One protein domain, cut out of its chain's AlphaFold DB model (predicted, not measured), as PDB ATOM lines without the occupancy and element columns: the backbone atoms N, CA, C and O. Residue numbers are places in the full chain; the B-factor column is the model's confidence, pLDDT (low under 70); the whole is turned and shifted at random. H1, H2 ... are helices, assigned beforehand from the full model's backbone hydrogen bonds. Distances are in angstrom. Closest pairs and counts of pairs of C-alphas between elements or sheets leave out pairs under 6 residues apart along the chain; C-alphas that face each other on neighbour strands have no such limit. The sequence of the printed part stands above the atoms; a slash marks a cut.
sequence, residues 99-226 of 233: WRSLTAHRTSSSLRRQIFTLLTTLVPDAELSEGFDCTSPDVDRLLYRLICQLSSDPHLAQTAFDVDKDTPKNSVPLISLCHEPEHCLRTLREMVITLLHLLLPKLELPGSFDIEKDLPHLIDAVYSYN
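Overview. This is residues 99 to 226 of the 233 residues of an uncharacterized protein of Protopolystoma xenopodis (UniProt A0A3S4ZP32). Two long helices, H1 and H4, lie side by side and run the same way, with the shorter H5 packed on H1. H2 slants across H4 on another side, and the short H3 folds back from the end of H2; residues 123 to 132 stick out. The 128 printed residues hold five named helices, H1 to H5 in order, and no named strand: all helix. The whole is compact and rounded, with a radius of gyration of the C-alphas of 14.4 A and spans of 38 by 33 by 31 A.

Along the chain. H1, residues 99 to 122, begins with C-alpha 99 at (198.552, 395.324, 469.885) and measures 35.0 A. H2 is residues 138 to 150, 18.2 A, and H3 residues 154 to 159. H4, residues 181 to 199, measures 27.3 A. H5, residues 215 to 224, ends with C-alpha 224 at (228.822, 382.921, 467.547).

Arrangement. H1, H4 and H5 form a bundle, three helices side by side. H1 touches H4 at a shallow tilt of 14 degrees, closest at the C-alphas of Ser 101 and Pro 181, 5.6 A. With residues 111 to 121 alone H1 touches H5, closest at Leu 118 and Tyr 223, C-alphas 5.9 A apart. H4 and H5 are close but not clearly touching. H2 touches H4 at a steep tilt of 38 degrees; the closest C-alphas, of Ile 147 and Leu 195, are 5.9 A apart. H2 and H3 form a hairpin, closest at C-alphas 148 and 157, 5.6 A. Every O i to N i+4 pair is within hydrogen-bond range in H1, H2, H4 and H5; in H3 1 of 2 is.

Size, cuts and confidence. The C-alphas farthest apart, of Asp 166 and Tyr 225, are 41.7 A apart. The printed part has no cut. The links H1 to H2, H3 to H4 and H4 to H5 are long. Confidence is under 70 at residues 124 to 127, 152 to 177 and 225 to 226.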
ATOM      1  N   TRP A  99     197.909 396.637 469.843       88.19
ATOM      2  CA  TRP A  99     198.552 395.324 469.885       88.19
ATOM      3  C   TRP A  99     199.683 395.196 468.856       88.19
ATOM      4  O   TRP A  99     200.789 394.756 469.197       88.19
ATOM      5  N   ARG A 100     199.446 395.650 467.621       88.56
ATOM      6  CA  ARG A 100     200.447 395.705 466.546       88.56
ATOM      7  C   ARG A 100     201.629 396.595 466.923       88.56
ATOM      8  O   ARG A 100     202.781 396.164 466.838       88.56
ATOM      9  N   SER A 101     201.353 397.783 467.460       86.44
ATOM     10  CA  SER A 101     202.377 398.734 467.916       86.44
ATOM     11  C   SER A 101     203.246 398.165 469.041       86.44
ATOM     12  O   SER A 101     204.474 398.256 468.988       86.44
ATOM     13  N   LEU A 102     202.638 397.516 470.040       88.75
ATOM     14  CA  LEU A 102     203.368 396.869 471.136       88.75
ATOM     15  C   LEU A 102     204.247 395.716 470.638       88.75
ATOM     16  O   LEU A 102     205.385 395.561 471.090       88.75
ATOM     17  N   THR A 103     203.739 394.914 469.704       90.31
ATOM     18  CA  THR A 103     204.466 393.774 469.131       90.31
ATOM     19  C   THR A 103     205.657 394.235 468.290       90.31
ATOM     20  O   THR A 103     206.775 393.735 468.465       90.31
ATOM     21  N   ALA A 104     205.464 395.245 467.441       88.69
ATOM     22  CA  ALA A 104     206.540 395.849 466.660       88.69
ATOM     23  C   ALA A 104     207.589 396.531 467.553       88.69
ATOM     24  O   ALA A 104     208.794 396.384 467.328       88.69
ATOM     25  N   HIS A 105     207.156 397.219 468.613       88.06
ATOM     26  CA  HIS A 105     208.068 397.822 469.582       88.06
ATOM     27  C   HIS A 105     208.932 396.765 470.287       88.06
ATOM     28  O   HIS A 105     210.150 396.900 470.333       88.06
ATOM     29  N   ARG A 106     208.342 395.663 470.766       89.44
ATOM     30  CA  ARG A 106     209.113 394.564 471.379       89.44
ATOM     31  C   ARG A 106     210.129 393.964 470.412       89.44
ATOM     32  O   ARG A 106     211.284 393.759 470.784       89.44
ATOM     33  N   THR A 107     209.703 393.716 469.175       90.69
ATOM     34  CA  THR A 107     210.556 393.113 468.145       90.69
ATOM     35  C   THR A 107     211.716 394.036 467.778       90.69
ATOM     36  O   THR A 107     212.861 393.594 467.746       90.69
ATOM     37  N   SER A 108     211.452 395.331 467.576       90.38
ATOM     38  CA  SER A 108     212.504 396.315 467.292       90.38
ATOM     39  C   SER A 108     213.478 396.485 468.448       90.38
ATOM     40  O   SER A 108     214.679 396.461 468.216       90.38
ATOM     41  N   SER A 109     213.003 396.572 469.690       90.06
ATOM     42  CA  SER A 109     213.877 396.656 470.865       90.06
ATOM     43  C   SER A 109     214.784 395.428 471.003       90.06
ATOM     44  O   SER A 109     215.957 395.569 471.346       90.06
ATOM     45  N   SER A 110     214.274 394.229 470.695       91.81
ATOM     46  CA  SER A 110     215.085 393.004 470.658       91.81
ATOM     47  C   SER A 110     216.133 393.051 469.547       91.81
ATOM     48  O   SER A 110     217.305 392.776 469.796       91.81
ATOM     49  N   LEU A 111     215.727 393.437 468.334       91.88
ATOM     50  CA  LEU A 111     216.614 393.509 467.174       91.88
ATOM     51  C   LEU A 111     217.722 394.554 467.368       91.88
ATOM     52  O   LEU A 111     218.886 394.256 467.120       91.88
ATOM     53  N   ARG A 112     217.377 395.746 467.876       92.00
ATOM     54  CA  ARG A 112     218.329 396.811 468.234       92.00
ATOM     55  C   ARG A 112     219.366 396.322 469.231       92.00
ATOM     56  O   ARG A 112     220.555 396.556 469.038       92.00
ATOM     57  N   ARG A 113     218.930 395.595 470.263       90.94
ATOM     58  CA  ARG A 113     219.844 395.010 471.245       90.94
ATOM     59  C   ARG A 113     220.791 394.007 470.593       90.94
ATOM     60  O   ARG A 113     221.993 394.129 470.786       90.94
ATOM     61  N   GLN A 114     220.270 393.067 469.803       90.88
ATOM     62  CA  GLN A 114     221.084 392.050 469.128       90.88
ATOM     63  C   GLN A 114     222.144 392.675 468.215       90.88
ATOM     64  O   GLN A 114     223.327 392.360 468.343       90.88
ATOM     65  N   ILE A 115     221.748 393.603 467.336       90.62
ATOM     66  CA  ILE A 115     222.703 394.241 466.423       90.62
ATOM     67  C   ILE A 115     223.708 395.114 467.174       90.62
ATOM     68  O   ILE A 115     224.888 395.117 466.839       90.62
ATOM     69  N   PHE A 116     223.281 395.809 468.230       89.38
ATOM     70  CA  PHE A 116     224.183 396.605 469.052       89.38
ATOM     71  C   PHE A 116     225.225 395.730 469.773       89.38
ATOM     72  O   PHE A 116     226.416 396.049 469.785       89.38
ATOM     73  N   THR A 117     224.807 394.586 470.320       87.94
ATOM     74  CA  THR A 117     225.718 393.598 470.915       87.94
ATOM     75  C   THR A 117     226.706 393.042 469.885       87.94
ATOM     76  O   THR A 117     227.896 392.917 470.176       87.94
ATOM     77  N   LEU A 118     226.261 392.776 468.655       88.25
ATOM     78  CA  LEU A 118     227.171 392.371 467.585       88.25
ATOM     79  C   LEU A 118     228.202 393.471 467.271       88.25
ATOM     80  O   LEU A 118     229.398 393.194 467.209       88.25
ATOM     81  N   LEU A 119     227.760 394.723 467.120       87.19
ATOM     82  CA  LEU A 119     228.638 395.854 466.806       87.19
ATOM     83  C   LEU A 119     229.691 396.108 467.888       87.19
ATOM     84  O   LEU A 119     230.852 396.332 467.562       87.19
ATOM     85  N   THR A 120     229.311 396.025 469.162       83.56
ATOM     86  CA  THR A 120     230.255 396.168 470.290       83.56
ATOM     87  C   THR A 120     231.275 395.034 470.354       83.56
ATOM     88  O   THR A 120     232.394 395.237 470.806       83.56
ATOM     89  N   THR A 121     230.939 393.852 469.835       81.12
ATOM     90  CA  THR A 121     231.905 392.746 469.713       81.12
ATOM     91  C   THR A 121     232.912 392.999 468.592       81.12
ATOM     92  O   THR A 121     234.079 392.629 468.706       81.12
ATOM     93  N   LEU A 122     232.470 393.642 467.508       77.88
ATOM     94  CA  LEU A 122     233.325 394.027 466.382       77.88
ATOM     95  C   LEU A 122     234.191 395.260 466.689       77.88
ATOM     96  O   LEU A 122     235.261 395.409 466.104       77.88
ATOM     97  N   VAL A 123     233.743 396.131 467.599       77.69
ATOM     98  CA  VAL A 123     234.447 397.350 468.028       77.69
ATOM     99  C   VAL A 123     234.477 397.407 469.566       77.69
ATOM    100  O   VAL A 123     233.606 398.041 470.167       77.69
ATOM    101  N   PRO A 124     235.465 396.753 470.212       63.00
ATOM    102  CA  PRO A 124     235.495 396.566 471.669       63.00
ATOM    103  C   PRO A 124     235.599 397.859 472.494       63.00
ATOM    104  O   PRO A 124     235.150 397.882 473.636       63.00
ATOM    105  N   ASP A 125     236.126 398.942 471.914       65.94
ATOM    106  CA  ASP A 125     236.405 400.212 472.610       65.94
ATOM    107  C   ASP A 125     235.444 401.346 472.209       65.94
ATOM    108  O   ASP A 125     235.803 402.525 472.196       65.94
ATOM    109  N   ALA A 126     234.210 401.014 471.824       67.50
ATOM    110  CA  ALA A 126     233.213 402.028 471.501       67.50
ATOM    111  C   ALA A 126     232.787 402.799 472.768       67.50
ATOM    112  O   ALA A 126     231.951 402.337 473.545       67.50
ATOM    113  N   GLU A 127     233.333 404.001 472.965       68.12
ATOM    114  CA  GLU A 127     232.888 404.925 474.012       68.12
ATOM    115  C   GLU A 127     231.495 405.477 473.668       68.12
ATOM    116  O   GLU A 127     231.331 406.367 472.829       68.12
ATOM    117  N   LEU A 128     230.463 404.929 474.309       71.06
ATOM    118  CA  LEU A 128     229.109 405.470 474.222       71.06
ATOM    119  C   LEU A 128     228.947 406.654 475.172       71.06
ATOM    120  O   LEU A 128     229.457 406.652 476.291       71.06
ATOM    121  N   SER A 129     228.155 407.639 474.755       75.38
ATOM    122  CA  SER A 129     227.735 408.718 475.644       75.38
ATOM    123  C   SER A 129     226.910 408.177 476.812       75.38
ATOM    124  O   SER A 129     226.050 407.311 476.630       75.38
ATOM    125  N   GLU A 130     227.114 408.753 477.994       72.06
ATOM    126  CA  GLU A 130     226.302 408.488 479.179       72.06
ATOM    127  C   GLU A 130     224.809 408.715 478.853       72.06
ATOM    128  O   GLU A 130     224.422 409.785 478.382       72.06
ATOM    129  N   GLY A 131     223.979 407.680 479.028       72.12
ATOM    130  CA  GLY A 131     222.547 407.707 478.691       72.12
ATOM    131  C   GLY A 131     222.151 407.081 477.345       72.12
ATOM    132  O   GLY A 131     220.971 407.118 477.005       72.12
ATOM    133  N   PHE A 132     223.082 406.487 476.588       79.75
ATOM    134  CA  PHE A 132     222.727 405.723 475.385       79.75
ATOM    135  C   PHE A 132     221.917 404.463 475.738       79.75
ATOM    136  O   PHE A 132     222.383 403.600 476.483       79.75
ATOM    137  N   ASP A 133     220.716 404.337 475.173       82.31
ATOM    138  CA  ASP A 133     219.832 403.186 475.367       82.31
ATOM    139  C   ASP A 133     219.794 402.310 474.107       82.31
ATOM    140  O   ASP A 133     219.285 402.700 473.058       82.31
ATOM    141  N   CYS A 134     220.288 401.075 474.233       80.62
ATOM    142  CA  CYS A 134     220.325 400.080 473.156       80.62
ATOM    143  C   CYS A 134     218.945 399.561 472.705       80.62
ATOM    144  O   CYS A 134     218.860 398.762 471.773       80.62
ATOM    145  N   THR A 135     217.862 399.972 473.365       79.31
ATOM    146  CA  THR A 135     216.483 399.679 472.951       79.31
ATOM    147  C   THR A 135     215.795 400.876 472.297       79.31
ATOM    148  O   THR A 135     214.727 400.722 471.690       79.31
ATOM    149  N   SER A 136     216.428 402.050 472.350       82.31
ATOM    150  CA  SER A 136     215.881 403.286 471.814       82.31
ATOM    151  C   SER A 136     216.157 403.441 470.310       82.31
ATOM    152  O   SER A 136     217.051 402.802 469.747       82.31
ATOM    153  N   PRO A 137     215.432 404.347 469.640       79.44
ATOM    154  CA  PRO A 137     215.684 404.709 468.245       79.44
ATOM    155  C   PRO A 137     217.057 405.346 467.974       79.44
ATOM    156  O   PRO A 137     217.404 405.597 466.820       79.44
ATOM    157  N   ASP A 138     217.853 405.642 469.005       82.56
ATOM    158  CA  ASP A 138     219.219 406.130 468.814       82.56
ATOM    159  C   ASP A 138     220.126 405.056 468.203       82.56
ATOM    160  O   ASP A 138     221.055 405.393 467.465       82.56
ATOM    161  N   VAL A 139     219.810 403.772 468.413       85.38
ATOM    162  CA  VAL A 139     220.463 402.667 467.695       85.38
ATOM    163  C   VAL A 139     220.208 402.788 466.199       85.38
ATOM    164  O   VAL A 139     221.147 402.724 465.418       85.38
ATOM    165  N   ASP A 140     218.975 403.055 465.782       86.19
ATOM    166  CA  ASP A 140     218.624 403.199 464.367       86.19
ATOM    167  C   ASP A 140     219.419 404.362 463.734       86.19
ATOM    168  O   ASP A 140     220.001 404.226 462.656       86.19
ATOM    169  N   ARG A 141     219.558 405.489 464.448       82.56
ATOM    170  CA  ARG A 141     220.415 406.615 464.022       82.56
ATOM    171  C   ARG A 141     221.880 406.213 463.883       82.56
ATOM    172  O   ARG A 141     222.545 406.655 462.944       82.56
ATOM    173  N   LEU A 142     222.394 405.416 464.819       83.75
ATOM    174  CA  LEU A 142     223.757 404.896 464.771       83.75
ATOM    175  C   LEU A 142     223.948 403.984 463.555       83.75
ATOM    176  O   LEU A 142     224.878 404.208 462.782       83.75
ATOM    177  N   LEU A 143     223.049 403.018 463.346       87.44
ATOM    178  CA  LEU A 143     223.068 402.107 462.199       87.44
ATOM    179  C   LEU A 143     223.070 402.888 460.881       87.44
ATOM    180  O   LEU A 143     223.906 402.635 460.016       87.44
ATOM    181  N   TYR A 144     222.202 403.893 460.752       83.00
ATOM    182  CA  TYR A 144     222.153 404.749 459.569       83.00
ATOM    183  C   TYR A 144     223.473 405.489 459.323       83.00
ATOM    184  O   TYR A 144     223.974 405.523 458.199       83.00
ATOM    185  N   ARG A 145     224.070 406.066 460.375       81.94
ATOM    186  CA  ARG A 145     225.373 406.736 460.266       81.94
ATOM    187  C   ARG A 145     226.468 405.762 459.848       81.94
ATOM    188  O   ARG A 145     227.275 406.122 459.000       81.94
ATOM    189  N   LEU A 146     226.483 404.549 460.399       85.62
ATOM    190  CA  LEU A 146     227.446 403.516 460.017       85.62
ATOM    191  C   LEU A 146     227.291 403.133 458.544       85.62
ATOM    192  O   LEU A 146     228.283 403.131 457.825       85.62
ATOM    193  N   ILE A 147     226.062 402.907 458.071       86.25
ATOM    194  CA  ILE A 147     225.788 402.634 456.652       86.25
ATOM    195  C   ILE A 147     226.291 403.788 455.778       86.25
ATOM    196  O   ILE A 147     227.004 403.545 454.811       86.25
ATOM    197  N   CYS A 148     225.994 405.043 456.138       80.62
ATOM    198  CA  CYS A 148     226.474 406.216 455.399       80.62
ATOM    199  C   CYS A 148     228.007 406.308 455.329       80.62
ATOM    200  O   CYS A 148     228.538 406.780 454.331       80.62
ATOM    201  N   GLN A 149     228.709 405.933 456.402       82.56
ATOM    202  CA  GLN A 149     230.171 406.042 456.488       82.56
ATOM    203  C   GLN A 149     230.890 404.870 455.813       82.56
ATOM    204  O   GLN A 149     231.969 405.049 455.257       82.56
ATOM    205  N   LEU A 150     230.307 403.671 455.878       83.88
ATOM    206  CA  LEU A 150     230.868 402.456 455.288       83.88
ATOM    207  C   LEU A 150     230.510 402.314 453.803       83.88
ATOM    208  O   LEU A 150     231.259 401.703 453.044       83.88
ATOM    209  N   SER A 151     229.382 402.881 453.373       81.06
ATOM    210  CA  SER A 151     228.995 402.899 451.968       81.06
ATOM    211  C   SER A 151     229.786 403.959 451.202       81.06
ATOM    212  O   SER A 151     229.758 405.142 451.530       81.06
ATOM    213  N   SER A 152     230.442 403.546 450.117       67.44
ATOM    214  CA  SER A 152     230.991 404.478 449.119       67.44
ATOM    215  C   SER A 152     229.915 405.029 448.170       67.44
ATOM    216  O   SER A 152     230.192 405.943 447.394       67.44
ATOM    217  N   ASP A 153     228.698 404.476 448.221       66.69
ATOM    218  CA  ASP A 153     227.557 404.869 447.396       66.69
ATOM    219  C   ASP A 153     226.530 405.665 448.232       66.69
ATOM    220  O   ASP A 153     225.932 405.111 449.167       66.69
ATOM    221  N   PRO A 154     226.286 406.951 447.916       59.53
ATOM    222  CA  PRO A 154     225.299 407.772 448.613       59.53
ATOM    223  C   PRO A 154     223.844 407.315 448.395       59.53
ATOM    224  O   PRO A 154     222.968 407.736 449.154       59.53
ATOM    225  N   HIS A 155     223.565 406.463 447.401       59.78
ATOM    226  CA  HIS A 155     222.220 405.948 447.131       59.78
ATOM    227  C   HIS A 155     221.820 404.783 448.044       59.78
ATOM    228  O   HIS A 155     220.651 404.694 448.411       59.78
ATOM    229  N   LEU A 156     222.770 403.959 448.506       61.16
ATOM    230  CA  LEU A 156     222.513 402.853 449.447       61.16
ATOM    231  C   LEU A 156     221.953 403.340 450.798       61.16
ATOM    232  O   LEU A 156     221.111 402.684 451.412       61.16
ATOM    233  N   ALA A 157     222.380 404.526 451.240       54.75
ATOM    234  CA  ALA A 157     221.852 405.162 452.445       54.75
ATOM    235  C   ALA A 157     220.418 405.688 452.247       54.75
ATOM    236  O   ALA A 157     219.627 405.680 453.183       54.75
ATOM    237  N   GLN A 158     220.090 406.143 451.032       54.50
ATOM    238  CA  GLN A 158     218.764 406.658 450.672       54.50
ATOM    239  C   GLN A 158     217.746 405.534 450.464       54.50
ATOM    240  O   GLN A 158     216.602 405.686 450.866       54.50
ATOM    241  N   THR A 159     218.147 404.382 449.918       54.53
ATOM    242  CA  THR A 159     217.248 403.226 449.766       54.53
ATOM    243  C   THR A 159     216.848 402.600 451.100       54.53
ATOM    244  O   THR A 159     215.754 402.064 451.207       54.53
ATOM    245  N   ALA A 160     217.693 402.699 452.133       51.59
ATOM    246  CA  ALA A 160     217.350 402.259 453.489       51.59
ATOM    247  C   ALA A 160     216.385 403.225 454.212       51.59
ATOM    248  O   ALA A 160     215.912 402.921 455.303       51.59
ATOM    249  N   PHE A 161     216.124 404.396 453.624       56.28
ATOM    250  CA  PHE A 161     215.321 405.486 454.165       56.28
ATOM    251  C   PHE A 161     214.478 406.108 453.042       56.28
ATOM    252  O   PHE A 161     214.634 407.282 452.711       56.28
ATOM    253  N   ASP A 162     213.555 405.338 452.464       46.06
ATOM    254  CA  ASP A 162     212.488 405.905 451.626       46.06
ATOM    255  C   ASP A 162     211.416 406.530 452.537       46.06
ATOM    256  O   ASP A 162     210.266 406.104 452.615       46.06
ATOM    257  N   VAL A 163     211.851 407.500 453.343       47.88
ATOM    258  CA  VAL A 163     210.964 408.351 454.124       47.88
ATOM    259  C   VAL A 163     210.668 409.536 453.224       47.88
ATOM    260  O   VAL A 163     211.589 410.174 452.712       47.88
ATOM    261  N   ASP A 164     209.379 409.759 453.003       41.28
ATOM    262  CA  ASP A 164     208.782 410.789 452.162       41.28
ATOM    263  C   ASP A 164     209.628 412.076 452.072       41.28
ATOM    264  O   ASP A 164     210.217 412.527 453.063       41.28
ATOM    265  N   LYS A 165     209.694 412.700 450.889       44.12
ATOM    266  CA  LYS A 165     210.603 413.837 450.597       44.12
ATOM    267  C   LYS A 165     210.450 415.043 451.539       44.12
ATOM    268  O   LYS A 165     211.331 415.904 451.551       44.12
ATOM    269  N   ASP A 166     209.377 415.084 452.324       42.91
ATOM    270  CA  ASP A 166     209.049 416.141 453.282       42.91
ATOM    271  C   ASP A 166     209.484 415.849 454.730       42.91
ATOM    272  O   ASP A 166     209.352 416.702 455.613       42.91
ATOM    273  N   THR A 167     210.063 414.680 455.000       44.66
ATOM    274  CA  THR A 167     210.565 414.323 456.333       44.66
ATOM    275  C   THR A 167     212.006 414.823 456.494       44.66
ATOM    276  O   THR A 167     212.859 414.565 455.639       44.66
ATOM    277  N   PRO A 168     212.339 415.583 457.557       42.16
ATOM    278  CA  PRO A 168     213.671 416.158 457.708       42.16
ATOM    279  C   PRO A 168     214.728 415.049 457.700       42.16
ATOM    280  O   PRO A 168     214.526 414.010 458.324       42.16
ATOM    281  N   LYS A 169     215.886 415.293 457.064       46.69
ATOM    282  CA  LYS A 169     217.014 414.348 456.860       46.69
ATOM    283  C   LYS A 169     217.584 413.668 458.129       46.69
ATOM    284  O   LYS A 169     218.519 412.886 458.031       46.69
ATOM    285  N   ASN A 170     217.033 413.968 459.307       44.91
ATOM    286  CA  ASN A 170     217.364 413.397 460.615       44.91
ATOM    287  C   ASN A 170     216.184 412.655 461.287       44.91
ATOM    288  O   ASN A 170     216.283 412.281 462.459       44.91
ATOM    289  N   SER A 171     215.055 412.483 460.600       52.56
ATOM    290  CA  SER A 171     213.882 411.795 461.142       52.56
ATOM    291  C   SER A 171     213.982 410.297 460.881       52.56
ATOM    292  O   SER A 171     213.609 409.789 459.834       52.56
ATOM    293  N   VAL A 172     214.522 409.581 461.865       57.53
ATOM    294  CA  VAL A 172     214.332 408.133 461.944       57.53
ATOM    295  C   VAL A 172     212.858 407.875 462.242       57.53
ATOM    296  O   VAL A 172     212.369 408.431 463.232       57.53
ATOM    297  N   PRO A 173     212.140 407.083 461.425       56.78
ATOM    298  CA  PRO A 173     210.752 406.766 461.703       56.78
ATOM    299  C   PRO A 173     210.678 406.001 463.028       56.78
ATOM    300  O   PRO A 173     211.190 404.893 463.180       56.78
ATOM    301  N   LEU A 174     210.077 406.637 464.034       60.97
ATOM    302  CA  LEU A 174     209.937 406.059 465.362       60.97
ATOM    303  C   LEU A 174     208.737 405.119 465.371       60.97
ATOM    304  O   LEU A 174     207.604 405.571 465.234       60.97
ATOM    305  N   ILE A 175     208.971 403.824 465.605       60.94
ATOM    306  CA  ILE A 175     207.913 402.794 465.651       60.94
ATOM    307  C   ILE A 175     206.769 403.174 466.607       60.94
ATOM    308  O   ILE A 175     205.615 402.894 466.317       60.94
ATOM    309  N   SER A 176     207.061 403.865 467.713       58.00
ATOM    310  CA  SER A 176     206.061 404.301 468.698       58.00
ATOM    311  C   SER A 176     205.127 405.424 468.226       58.00
ATOM    312  O   SER A 176     204.141 405.695 468.899       58.00
ATOM    313  N   LEU A 177     205.447 406.105 467.121       60.66
ATOM    314  CA  LEU A 177     204.654 407.199 466.537       60.66
ATOM    315  C   LEU A 177     204.197 406.873 465.104       60.66
ATOM    316  O   LEU A 177     203.698 407.742 464.396       60.66
ATOM    317  N   CYS A 178     204.410 405.633 464.665       70.31
ATOM    318  CA  CYS A 178     204.191 405.183 463.299       70.31
ATOM    319  C   CYS A 178     202.750 404.676 463.149       70.31
ATOM    320  O   CYS A 178     202.325 403.798 463.897       70.31
ATOM    321  N   HIS A 179     202.002 405.202 462.174       71.25
ATOM    322  CA  HIS A 179     200.656 404.701 461.853       71.25
ATOM    323  C   HIS A 179     200.676 403.273 461.284       71.25
ATOM    324  O   HIS A 179     199.669 402.575 461.346       71.25
ATOM    325  N   GLU A 180     201.826 402.830 460.773       81.50
ATOM    326  CA  GLU A 180     202.031 401.491 460.229       81.50
ATOM    327  C   GLU A 180     203.299 400.861 460.844       81.50
ATOM    328  O   GLU A 180     204.379 400.884 460.248       81.50
ATOM    329  N   PRO A 181     203.220 400.346 462.083       82.12
ATOM    330  CA  PRO A 181     204.399 399.950 462.853       82.12
ATOM    331  C   PRO A 181     205.217 398.822 462.195       82.12
ATOM    332  O   PRO A 181     206.431 398.745 462.401       82.12
ATOM    333  N   GLU A 182     204.596 397.979 461.367       84.62
ATOM    334  CA  GLU A 182     205.270 396.936 460.587       84.62
ATOM    335  C   GLU A 182     206.167 397.507 459.487       84.62
ATOM    336  O   GLU A 182     207.231 396.944 459.226       84.62
ATOM    337  N   HIS A 183     205.774 398.626 458.869       83.00
ATOM    338  CA  HIS A 183     206.612 399.323 457.897       83.00
ATOM    339  C   HIS A 183     207.897 399.806 458.575       83.00
ATOM    340  O   HIS A 183     208.995 399.443 458.159       83.00
ATOM    341  N   CYS A 184     207.753 400.508 459.700       82.88
ATOM    342  CA  CYS A 184     208.876 401.006 460.488       82.88
ATOM    343  C   CYS A 184     209.805 399.867 460.983       82.88
ATOM    344  O   CYS A 184     211.029 400.003 460.988       82.88
ATOM    345  N   LEU A 185     209.244 398.709 461.358       87.44
ATOM    346  CA  LEU A 185     210.032 397.525 461.719       87.44
ATOM    347  C   LEU A 185     210.763 396.907 460.515       87.44
ATOM    348  O   LEU A 185     211.901 396.458 460.664       87.44
ATOM    349  N   ARG A 186     210.139 396.871 459.333       87.75
ATOM    350  CA  ARG A 186     210.767 396.378 458.098       87.75
ATOM    351  C   ARG A 186     211.982 397.219 457.723       87.75
ATOM    352  O   ARG A 186     213.044 396.642 457.505       87.75
ATOM    353  N   THR A 187     211.859 398.545 457.770       85.38
ATOM    354  CA  THR A 187     212.975 399.472 457.529       85.38
ATOM    355  C   THR A 187     214.159 399.172 458.447       85.38
ATOM    356  O   THR A 187     215.292 399.049 457.987       85.38
ATOM    357  N   LEU A 188     213.908 398.955 459.745       89.00
ATOM    358  CA  LEU A 188     214.968 398.583 460.684       89.00
ATOM    359  C   LEU A 188     215.654 397.267 460.284       89.00
ATOM    360  O   LEU A 188     216.879 397.180 460.317       89.00
ATOM    361  N   ARG A 189     214.889 396.242 459.892       91.94
ATOM    362  CA  ARG A 189     215.466 394.962 459.450       91.94
ATOM    363  C   ARG A 189     216.340 395.134 458.206       91.94
ATOM    364  O   ARG A 189     217.434 394.576 458.151       91.94
ATOM    365  N   GLU A 190     215.891 395.925 457.238       89.62
ATOM    366  CA  GLU A 190     216.640 396.218 456.009       89.62
ATOM    367  C   GLU A 190     217.939 396.972 456.298       89.62
ATOM    368  O   GLU A 190     218.987 396.639 455.740       89.62
ATOM    369  N   MET A 191     217.910 397.928 457.230       86.94
ATOM    370  CA  MET A 191     219.119 398.606 457.700       86.94
ATOM    371  C   MET A 191     220.108 397.622 458.322       86.94
ATOM    372  O   MET A 191     221.296 397.664 458.007       86.94
ATOM    373  N   VAL A 192     219.625 396.720 459.180       91.56
ATOM    374  CA  VAL A 192     220.481 395.708 459.808       91.56
ATOM    375  C   VAL A 192     221.106 394.799 458.751       91.56
ATOM    376  O   VAL A 192     222.315 394.588 458.783       91.56
ATOM    377  N   ILE A 193     220.335 394.324 457.772       91.38
ATOM    378  CA  ILE A 193     220.865 393.510 456.668       91.38
ATOM    379  C   ILE A 193     221.888 394.275 455.837       91.38
ATOM    380  O   ILE A 193     222.940 393.731 455.504       91.38
ATOM    381  N   THR A 194     221.595 395.526 455.494       89.06
ATOM    382  CA  THR A 194     222.507 396.370 454.717       89.06
ATOM    383  C   THR A 194     223.827 396.531 455.458       89.06
ATOM    384  O   THR A 194     224.897 396.337 454.882       89.06
ATOM    385  N   LEU A 195     223.762 396.807 456.761       89.81
ATOM    386  CA  LEU A 195     224.947 396.918 457.595       89.81
ATOM    387  C   LEU A 195     225.711 395.589 457.685       89.81
ATOM    388  O   LEU A 195     226.932 395.595 457.566       89.81
ATOM    389  N   LEU A 196     225.021 394.454 457.837       90.56
ATOM    390  CA  LEU A 196     225.661 393.136 457.852       90.56
ATOM    391  C   LEU A 196     226.407 392.846 456.545       90.56
ATOM    392  O   LEU A 196     227.536 392.376 456.610       90.56
ATOM    393  N   HIS A 197     225.844 393.168 455.378       89.31
ATOM    394  CA  HIS A 197     226.544 393.002 454.098       89.31
ATOM    395  C   HIS A 197     227.755 393.933 453.961       89.31
ATOM    396  O   HIS A 197     228.769 393.536 453.390       89.31
ATOM    397  N   LEU A 198     227.678 395.156 454.496       87.62
ATOM    398  CA  LEU A 198     228.815 396.082 454.510       87.62
ATOM    399  C   LEU A 198     229.944 395.585 455.423       87.62
ATOM    400  O   LEU A 198     231.115 395.688 455.065       87.62
ATOM    401  N   LEU A 199     229.601 395.029 456.589       86.88
ATOM    402  CA  LEU A 199     230.571 394.487 457.545       86.88
ATOM    403  C   LEU A 199     231.119 393.118 457.111       86.88
ATOM    404  O   LEU A 199     232.273 392.795 457.388       86.88
ATOM    405  N   LEU A 200     230.309 392.319 456.414       87.00
ATOM    406  CA  LEU A 200     230.621 390.970 455.948       87.00
ATOM    407  C   LEU A 200     230.375 390.873 454.432       87.00
ATOM    408  O   LEU A 200     229.395 390.270 453.999       87.00
ATOM    409  N   PRO A 201     231.280 391.393 453.586       81.94
ATOM    410  CA  PRO A 201     231.063 391.481 452.136       81.94
ATOM    411  C   PRO A 201     230.984 390.126 451.410       81.94
ATOM    412  O   PRO A 201     230.638 390.080 450.234       81.94
ATOM    413  N   LYS A 202     231.321 389.020 452.085       85.50
ATOM    414  CA  LYS A 202     231.173 387.644 451.576       85.50
ATOM    415  C   LYS A 202     229.936 386.928 452.129       85.50
ATOM    416  O   LYS A 202     229.810 385.720 451.954       85.50
ATOM    417  N   LEU A 203     229.074 387.637 452.856       85.88
ATOM    418  CA  LEU A 203     227.827 387.084 453.359       85.88
ATOM    419  C   LEU A 203     226.871 386.868 452.184       85.88
ATOM    420  O   LEU A 203     226.372 387.825 451.599       85.88
ATOM    421  N   GLU A 204     226.618 385.607 451.853       87.25
ATOM    422  CA  GLU A 204     225.624 385.218 450.857       87.25
ATOM    423  C   GLU A 204     224.378 384.700 451.571       87.25
ATOM    424  O   GLU A 204     224.424 383.703 452.296       87.25
ATOM    425  N   LEU A 205     223.253 385.389 451.378       88.19
ATOM    426  CA  LEU A 205     221.965 384.946 451.899       88.19
ATOM    427  C   LEU A 205     221.311 383.965 450.913       88.19
ATOM    428  O   LEU A 205     221.328 384.207 449.703       88.19
ATOM    429  N   PRO A 206     220.712 382.861 451.396       88.00
ATOM    430  CA  PRO A 206     220.003 381.935 450.524       88.00
ATOM    431  C   PRO A 206     218.792 382.622 449.882       88.00
ATOM    432  O   PRO A 206     218.141 383.458 450.498       88.00
ATOM    433  N   GLY A 207     218.418 382.217 448.664       85.00
ATOM    434  CA  GLY A 207     217.249 382.784 447.974       85.00
ATOM    435  C   GLY A 207     215.909 382.564 448.697       85.00
ATOM    436  O   GLY A 207     214.922 383.209 448.364       85.00
ATOM    437  N   SER A 208     215.868 381.662 449.683       91.38
ATOM    438  CA  SER A 208     214.716 381.411 450.555       91.38
ATOM    439  C   SER A 208     214.738 382.211 451.864       91.38
ATOM    440  O   SER A 208     213.914 381.932 452.728       91.38
ATOM    441  N   PHE A 209     215.696 383.124 452.046       90.62
ATOM    442  CA  PHE A 209     215.865 383.886 453.282       90.62
ATOM    443  C   PHE A 209     214.667 384.810 453.535       90.62
ATOM    444  O   PHE A 209     214.354 385.686 452.726       90.62
ATOM    445  N   ASP A 210     214.021 384.630 454.681       92.44
ATOM    446  CA  ASP A 210     212.921 385.455 455.165       92.44
ATOM    447  C   ASP A 210     213.455 386.446 456.206       92.44
ATOM    448  O   ASP A 210     213.761 386.084 457.343       92.44
ATOM    449  N   ILE A 211     213.533 387.723 455.828       90.12
ATOM    450  CA  ILE A 211     214.020 388.813 456.687       90.12
ATOM    451  C   ILE A 211     213.301 388.899 458.039       90.12
ATOM    452  O   ILE A 211     213.884 389.360 459.022       90.12
ATOM    453  N   GLU A 212     212.043 388.471 458.123       89.50
ATOM    454  CA  GLU A 212     211.269 388.571 459.355       89.50
ATOM    455  C   GLU A 212     211.581 387.440 460.333       89.50
ATOM    456  O   GLU A 212     211.560 387.677 461.545       89.50
ATOM    457  N   LYS A 213     211.884 386.241 459.818       89.62
ATOM    458  CA  LYS A 213     212.120 385.031 460.621       89.62
ATOM    459  C   LYS A 213     213.598 384.720 460.825       89.62
ATOM    460  O   LYS A 213     213.994 384.345 461.924       89.62
ATOM    461  N   ASP A 214     214.406 384.896 459.787       92.06
ATOM    462  CA  ASP A 214     215.771 384.376 459.736       92.06
ATOM    463  C   ASP A 214     216.804 385.397 460.226       92.06
ATOM    464  O   ASP A 214     217.876 385.017 460.701       92.06
ATOM    465  N   LEU A 215     216.492 386.698 460.161       93.19
ATOM    466  CA  LEU A 215     217.426 387.762 460.542       93.19
ATOM    467  C   LEU A 215     217.930 387.666 461.994       93.19
ATOM    468  O   LEU A 215     219.140 387.787 462.182       93.19
ATOM    469  N   PRO A 216     217.088 387.426 463.021       91.12
ATOM    470  CA  PRO A 216     217.588 387.270 464.389       91.12
ATOM    471  C   PRO A 216     218.598 386.121 464.506       91.12
ATOM    472  O   PRO A 216     219.667 386.281 465.089       91.12
ATOM    473  N   HIS A 217     218.303 384.987 463.866       90.56
ATOM    474  CA  HIS A 217     219.183 383.819 463.858       90.56
ATOM    475  C   HIS A 217     220.487 384.068 463.102       90.56
ATOM    476  O   HIS A 217     221.534 383.570 463.505       90.56
ATOM    477  N   LEU A 218     220.440 384.857 462.028       90.88
ATOM    478  CA  LEU A 218     221.629 385.282 461.306       90.88
ATOM    479  C   LEU A 218     222.544 386.139 462.192       90.88
ATOM    480  O   LEU A 218     223.748 385.897 462.218       90.88
ATOM    481  N   ILE A 219     221.988 387.106 462.930       89.94
ATOM    482  CA  ILE A 219     222.770 387.959 463.842       89.94
ATOM    483  C   ILE A 219     223.426 387.105 464.932       89.94
ATOM    484  O   ILE A 219     224.629 387.234 465.162       89.94
ATOM    485  N   ASP A 220     222.668 386.190 465.542       87.62
ATOM    486  CA  ASP A 220     223.179 385.270 466.565       87.62
ATOM    487  C   ASP A 220     224.267 384.336 466.005       87.62
ATOM    488  O   ASP A 220     225.286 384.091 466.655       87.62
ATOM    489  N   ALA A 221     224.096 383.838 464.775       86.12
ATOM    490  CA  ALA A 221     225.092 383.007 464.110       86.12
ATOM    491  C   ALA A 221     226.390 383.788 463.875       86.12
ATOM    492  O   ALA A 221     227.457 383.323 464.272       86.12
ATOM    493  N   VAL A 222     226.309 384.993 463.305       84.69
ATOM    494  CA  VAL A 222     227.479 385.860 463.089       84.69
ATOM    495  C   VAL A 222     228.190 386.158 464.410       84.69
ATOM    496  O   VAL A 222     229.415 386.085 464.471       84.69
ATOM    497  N   TYR A 223     227.431 386.430 465.471       79.56
ATOM    498  CA  TYR A 223     227.978 386.621 466.810       79.56
ATOM    499  C   TYR A 223     228.747 385.380 467.296       79.56
ATOM    500  O   TYR A 223     229.881 385.497 467.752       79.56
ATOM    501  N   SER A 224     228.180 384.178 467.131       77.62
ATOM    502  CA  SER A 224     228.822 382.921 467.547       77.62
ATOM    503  C   SER A 224     230.085 382.557 466.749       77.62
ATOM    504  O   SER A 224     230.981 381.906 467.283       77.62
ATOM    505  N   TYR A 225     230.181 382.998 465.490       67.69
ATOM    506  CA  TYR A 225     231.354 382.803 464.627       67.69
ATOM    507  C   TYR A 225     232.502 383.768 464.921       67.69
ATOM    508  O   TYR A 225     233.547 383.670 464.276       67.69
ATOM    509  N   ASN A 226     232.327 384.676 465.879       57.88
ATOM    510  CA  ASN A 226     233.345 385.614 466.313       57.88
ATOM    511  C   ASN A 226     233.932 385.135 467.658       57.88
ATOM    512  O   ASN A 226     233.581 385.673 468.709       57.88
TER     513      ASN A 226